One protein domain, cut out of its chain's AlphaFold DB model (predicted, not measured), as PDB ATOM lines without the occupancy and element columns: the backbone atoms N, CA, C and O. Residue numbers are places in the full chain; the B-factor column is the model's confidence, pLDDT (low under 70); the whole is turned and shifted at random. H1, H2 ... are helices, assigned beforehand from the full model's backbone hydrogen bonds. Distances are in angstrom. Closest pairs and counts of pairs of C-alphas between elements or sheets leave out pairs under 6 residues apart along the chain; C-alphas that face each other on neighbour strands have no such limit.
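Overview. This is residues 68 to 113 of the 113 residues of the protein "Transposase, IS605 OrfB family, central region" of Thioploca ingrica (UniProt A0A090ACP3). Picture one long helix, H1, whose far end turns into a tight link, from which the short helix H2 folds back over its last turns as a lopsided hairpin. Most of H1, residues 68 to 90, stands free. The printed part has 46 residues with two named helices, H1 then H2, and no named strand; the class is all helix. It is extended, with a radius of gyration of the C-alphas of 16.5 A, and its outline is a rod of 53 by 16 by 9 A.

Arrangement. Begin with H1, residues 68 to 100, and go on to H2, residues 104 to 110. They form a helical hairpin, running opposite ways at a shallow tilt of 13 degrees. H1 touches H2 with residues 94 to 98 alone; look at the C-alphas of Thr 98 and Gln 107, the closest, 5.4 A apart. Of the O i to N i+4 pairs, 27 of 29 in H1 and 2 of 3 in H2 are within hydrogen-bond range.

Along the chain. Find C-alpha 68 at (-38.934, -29.375, 114.763); from there H1 runs 49.5 A to C-alpha 100 at (8.420, -25.691, 128.754). H2 runs 10.2 A from C-alpha 104 to C-alpha 110 at (-1.554, -27.667, 134.144).

Size, cuts and confidence. The C-alphas farthest apart, those of Ala 68 and Gln 102, are 53.5 A apart. The printed part has no cut, and its one link between named elements is tight. In the B-factor column you will find pLDDT under 70 at residue 102 and residues 104 to 113.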
ATOM      1  N   ALA A  68     -39.385 -30.118 113.591       85.31
ATOM      2  CA  ALA A  68     -38.934 -29.375 114.763       85.31
ATOM      3  C   ALA A  68     -37.896 -30.132 115.611       85.31
ATOM      4  O   ALA A  68     -36.961 -29.533 116.133       85.31
ATOM      5  N   THR A  69     -38.059 -31.445 115.759       89.38
ATOM      6  CA  THR A  69     -37.160 -32.281 116.565       89.38
ATOM      7  C   THR A  69     -35.767 -32.420 115.930       89.38
ATOM      8  O   THR A  69     -34.794 -32.091 116.613       89.38
ATOM      9  N   PRO A  70     -35.633 -32.796 114.636       89.81
ATOM     10  CA  PRO A  70     -34.336 -32.903 113.966       89.81
ATOM     11  C   PRO A  70     -33.427 -31.676 114.078       89.81
ATOM     12  O   PRO A  70     -32.245 -31.817 114.397       89.81
ATOM     13  N   TRP A  71     -33.943 -30.466 113.834       91.75
ATOM     14  CA  TRP A  71     -33.083 -29.279 113.866       91.75
ATOM     15  C   TRP A  71     -32.693 -28.879 115.290       91.75
ATOM     16  O   TRP A  71     -31.563 -28.449 115.504       91.75
ATOM     17  N   LYS A  72     -33.586 -29.063 116.276       91.12
ATOM     18  CA  LYS A  72     -33.274 -28.810 117.692       91.12
ATOM     19  C   LYS A  72     -32.150 -29.718 118.177       91.12
ATOM     20  O   LYS A  72     -31.254 -29.247 118.869       91.12
ATOM     21  N   GLN A  73     -32.198 -30.995 117.797       91.38
ATOM     22  CA  GLN A  73     -31.148 -31.956 118.122       91.38
ATOM     23  C   GLN A  73     -29.836 -31.598 117.416       91.38
ATOM     24  O   GLN A  73     -28.812 -31.469 118.073       91.38
ATOM     25  N   THR A  74     -29.895 -31.300 116.116       93.19
ATOM     26  CA  THR A  74     -28.712 -30.899 115.331       93.19
ATOM     27  C   THR A  74     -28.031 -29.653 115.900       93.19
ATOM     28  O   THR A  74     -26.807 -29.561 115.884       93.19
ATOM     29  N   LEU A  75     -28.802 -28.690 116.416       92.12
ATOM     30  CA  LEU A  75     -28.259 -27.507 117.083       92.12
ATOM     31  C   LEU A  75     -27.504 -27.880 118.363       92.12
ATOM     32  O   LEU A  75     -26.395 -27.392 118.572       92.12
ATOM     33  N   GLY A  76     -28.094 -28.736 119.201       90.81
ATOM     34  CA  GLY A  76     -27.450 -29.231 120.418       90.81
ATOM     35  C   GLY A  76     -26.150 -29.972 120.111       90.81
ATOM     36  O   GLY A  76     -25.111 -29.636 120.680       90.81
ATOM     37  N   ASP A  77     -26.196 -30.892 119.147       91.69
ATOM     38  CA  ASP A  77     -25.039 -31.668 118.695       91.69
ATOM     39  C   ASP A  77     -23.926 -30.746 118.174       91.69
ATOM     40  O   ASP A  77     -22.788 -30.835 118.625       91.69
ATOM     41  N   ALA A  78     -24.256 -29.772 117.318       92.88
ATOM     42  CA  ALA A  78     -23.277 -28.832 116.768       92.88
ATOM     43  C   ALA A  78     -22.608 -27.958 117.848       92.88
ATOM     44  O   ALA A  78     -21.408 -27.693 117.784       92.88
ATOM     45  N   ILE A  79     -23.356 -27.516 118.864       91.69
ATOM     46  CA  ILE A  79     -22.782 -26.795 120.013       91.69
ATOM     47  C   ILE A  79     -21.902 -27.724 120.861       91.69
ATOM     48  O   ILE A  79     -20.860 -27.291 121.364       91.69
ATOM     49  N   GLY A  80     -22.299 -28.988 121.017       90.69
ATOM     50  CA  GLY A  80     -21.488 -30.031 121.642       90.69
ATOM     51  C   GLY A  80     -20.147 -30.219 120.930       90.69
ATOM     52  O   GLY A  80     -19.103 -30.149 121.580       90.69
ATOM     53  N   ASP A  81     -20.169 -30.339 119.604       91.31
ATOM     54  CA  ASP A  81     -18.976 -30.479 118.762       91.31
ATOM     55  C   ASP A  81     -18.035 -29.274 118.899       91.31
ATOM     56  O   ASP A  81     -16.823 -29.441 119.050       91.31
ATOM     57  N   ILE A  82     -18.572 -28.048 118.920       90.75
ATOM     58  CA  ILE A  82     -17.779 -26.827 119.143       90.75
ATOM     59  C   ILE A  82     -17.076 -26.875 120.503       90.75
ATOM     60  O   ILE A  82     -15.880 -26.581 120.599       90.75
ATOM     61  N   LYS A  83     -17.803 -27.248 121.566       90.38
ATOM     62  CA  LYS A  83     -17.230 -27.373 122.914       90.38
ATOM     63  C   LYS A  83     -16.127 -28.426 122.928       90.38
ATOM     64  O   LYS A  83     -15.035 -28.131 123.411       90.38
ATOM     65  N   ALA A  84     -16.382 -29.603 122.361       90.12
ATOM     66  CA  ALA A  84     -15.414 -30.691 122.290       90.12
ATOM     67  C   ALA A  84     -14.147 -30.278 121.527       90.12
ATOM     68  O   ALA A  84     -13.041 -30.464 122.035       90.12
ATOM     69  N   ASN A  85     -14.293 -29.636 120.364       90.06
ATOM     70  CA  ASN A  85     -13.161 -29.154 119.572       90.06
ATOM     71  C   ASN A  85     -12.321 -28.127 120.348       90.06
ATOM     72  O   ASN A  85     -11.092 -28.194 120.375       90.06
ATOM     73  N   ARG A  86     -12.976 -27.201 121.056       88.50
ATOM     74  CA  ARG A  86     -12.285 -26.212 121.890       88.50
ATOM     75  C   ARG A  86     -11.524 -26.861 123.044       88.50
ATOM     76  O   ARG A  86     -10.389 -26.472 123.314       88.50
ATOM     77  N   GLU A  87     -12.129 -27.817 123.744       87.94
ATOM     78  CA  GLU A  87     -11.436 -28.529 124.821       87.94
ATOM     79  C   GLU A  87     -10.263 -29.361 124.275       87.94
ATOM     80  O   GLU A  87      -9.181 -29.325 124.858       87.94
ATOM     81  N   ALA A  88     -10.411 -29.997 123.109       88.00
ATOM     82  CA  ALA A  88      -9.324 -30.712 122.439       88.00
ATOM     83  C   ALA A  88      -8.163 -29.783 122.037       88.00
ATOM     84  O   ALA A  88      -6.995 -30.130 122.221       88.00
ATOM     85  N   ALA A  89      -8.455 -28.571 121.554       86.62
ATOM     86  CA  ALA A  89      -7.429 -27.581 121.227       86.62
ATOM     87  C   ALA A  89      -6.603 -27.167 122.460       86.62
ATOM     88  O   ALA A  89      -5.382 -27.014 122.369       86.62
ATOM     89  N   LYS A  90      -7.239 -27.056 123.638       87.00
ATOM     90  CA  LYS A  90      -6.539 -26.747 124.897       87.00
ATOM     91  C   LYS A  90      -5.573 -27.847 125.320       87.00
ATOM     92  O   LYS A  90      -4.572 -27.529 125.951       87.00
ATOM     93  N   VAL A  91      -5.835 -29.112 124.985       89.06
ATOM     94  CA  VAL A  91      -4.945 -30.229 125.350       89.06
ATOM     95  C   VAL A  91      -3.545 -30.012 124.778       89.06
ATOM     96  O   VAL A  91      -2.570 -30.096 125.520       89.06
ATOM     97  N   LYS A  92      -3.435 -29.652 123.492       85.19
ATOM     98  CA  LYS A  92      -2.134 -29.380 122.859       85.19
ATOM     99  C   LYS A  92      -1.425 -28.183 123.493       85.19
ATOM    100  O   LYS A  92      -0.227 -28.246 123.745       85.19
ATOM    101  N   ALA A  93      -2.171 -27.115 123.784       84.00
ATOM    102  CA  ALA A  93      -1.625 -25.930 124.439       84.00
ATOM    103  C   ALA A  93      -1.099 -26.248 125.849       84.00
ATOM    104  O   ALA A  93       0.023 -25.880 126.180       84.00
ATOM    105  N   ARG A  94      -1.863 -27.001 126.650       84.44
ATOM    106  CA  ARG A  94      -1.437 -27.460 127.981       84.44
ATOM    107  C   ARG A  94      -0.189 -28.332 127.902       84.44
ATOM    108  O   ARG A  94       0.754 -28.080 128.634       84.44
ATOM    109  N   GLN A  95      -0.147 -29.291 126.975       82.62
ATOM    110  CA  GLN A  95       1.034 -30.135 126.764       82.62
ATOM    111  C   GLN A  95       2.284 -29.315 126.426       82.62
ATOM    112  O   GLN A  95       3.363 -29.625 126.925       82.62
ATOM    113  N   ALA A  96       2.154 -28.277 125.596       83.81
ATOM    114  CA  ALA A  96       3.264 -27.385 125.279       83.81
ATOM    115  C   ALA A  96       3.729 -26.599 126.514       83.81
ATOM    116  O   ALA A  96       4.922 -26.584 126.797       83.81
ATOM    117  N   ILE A  97       2.799 -26.018 127.281       83.00
ATOM    118  CA  ILE A  97       3.115 -25.303 128.528       83.00
ATOM    119  C   ILE A  97       3.857 -26.231 129.492       83.00
ATOM    120  O   ILE A  97       4.977 -25.924 129.879       83.00
ATOM    121  N   THR A  98       3.309 -27.413 129.791       79.56
ATOM    122  CA  THR A  98       3.931 -28.374 130.713       79.56
ATOM    123  C   THR A  98       5.350 -28.767 130.295       79.56
ATOM    124  O   THR A  98       6.212 -28.901 131.154       79.56
ATOM    125  N   ARG A  99       5.625 -28.921 128.991       79.00
ATOM    126  CA  ARG A  99       6.973 -29.248 128.487       79.00
ATOM    127  C   ARG A  99       7.988 -28.119 128.676       79.00
ATOM    128  O   ARG A  99       9.174 -28.407 128.793       79.00
ATOM    129  N   HIS A 100       7.545 -26.864 128.650       77.25
ATOM    130  CA  HIS A 100       8.420 -25.691 128.754       77.25
ATOM    131  C   HIS A 100       8.493 -25.108 130.172       77.25
ATOM    132  O   HIS A 100       9.434 -24.382 130.486       77.25
ATOM    133  N   THR A 101       7.535 -25.430 131.040       75.44
ATOM    134  CA  THR A 101       7.541 -25.034 132.448       75.44
ATOM    135  C   THR A 101       8.531 -25.895 133.235       75.44
ATOM    136  O   THR A 101       8.359 -27.109 133.322       75.44
ATOM    137  N   GLN A 102       9.552 -25.263 133.822       66.38
ATOM    138  CA  GLN A 102      10.579 -25.914 134.655       66.38
ATOM    139  C   GLN A 102      10.209 -25.972 136.150       66.38
ATOM    140  O   GLN A 102      10.877 -26.657 136.916       66.38
ATOM    141  N   ASP A 103       9.149 -25.272 136.562       71.81
ATOM    142  CA  ASP A 103       8.666 -25.229 137.944       71.81
ATOM    143  C   ASP A 103       7.640 -26.352 138.214       71.81
ATOM    144  O   ASP A 103       6.592 -26.435 137.558       71.81
ATOM    145  N   GLU A 104       7.936 -27.230 139.178       66.00
ATOM    146  CA  GLU A 104       7.119 -28.404 139.521       66.00
ATOM    147  C   GLU A 104       5.714 -28.042 140.039       66.00
ATOM    148  O   GLU A 104       4.761 -28.809 139.850       66.00
ATOM    149  N   LEU A 105       5.553 -26.878 140.681       65.06
ATOM    150  CA  LEU A 105       4.264 -26.424 141.220       65.06
ATOM    151  C   LEU A 105       3.291 -26.014 140.105       65.06
ATOM    152  O   LEU A 105       2.103 -26.351 140.151       65.06
ATOM    153  N   GLU A 106       3.799 -25.346 139.073       63.34
ATOM    154  CA  GLU A 106       3.014 -24.914 137.913       63.34
ATOM    155  C   GLU A 106       2.711 -26.084 136.955       63.34
ATOM    156  O   GLU A 106       1.618 -26.153 136.381       63.34
ATOM    157  N   GLN A 107       3.597 -27.086 136.860       61.25
ATOM    158  CA  GLN A 107       3.312 -28.325 136.120       61.25
ATOM    159  C   GLN A 107       2.110 -29.093 136.694       61.25
ATOM    160  O   GLN A 107       1.244 -29.550 135.938       61.25
ATOM    161  N   LYS A 108       2.002 -29.194 138.027       64.25
ATOM    162  CA  LYS A 108       0.869 -29.866 138.691       64.25
ATOM    163  C   LYS A 108      -0.466 -29.153 138.453       64.25
ATOM    164  O   LYS A 108      -1.491 -29.819 138.365       64.25
ATOM    165  N   ARG A 109      -0.475 -27.825 138.279       64.94
ATOM    166  CA  ARG A 109      -1.690 -27.051 137.944       64.94
ATOM    167  C   ARG A 109      -2.155 -27.235 136.497       64.94
ATOM    168  O   ARG A 109      -3.352 -27.151 136.229       64.94
ATOM    169  N   CYS A 110      -1.235 -27.484 135.565       57.09
ATOM    170  CA  CYS A 110      -1.554 -27.667 134.144       57.09
ATOM    171  C   CYS A 110      -1.982 -29.095 133.759       57.09
ATOM    172  O   CYS A 110      -2.461 -29.298 132.638       57.09
ATOM    173  N   THR A 111      -1.848 -30.069 134.661       53.44
ATOM    174  CA  THR A 111      -2.161 -31.479 134.389       53.44
ATOM    175  C   THR A 111      -3.560 -31.824 134.923       53.44
ATOM    176  O   THR A 111      -3.785 -31.698 136.124       53.44
ATOM    177  N   PRO A 112      -4.535 -32.217 134.081       53.72
ATOM    178  CA  PRO A 112      -5.845 -32.648 134.565       53.72
ATOM    179  C   PRO A 112      -5.805 -34.111 135.045       53.72
ATOM    180  O   PRO A 112      -5.149 -34.935 134.406       53.72
ATOM    181  N   TYR A 113      -6.507 -34.398 136.150       45.66
ATOM    182  CA  TYR A 113      -6.832 -35.753 136.630       45.66
ATOM    183  C   TYR A 113      -7.746 -36.501 135.653       45.66
ATOM    184  O   TYR A 113      -8.620 -35.836 135.044       45.66
TER     185      TYR A 113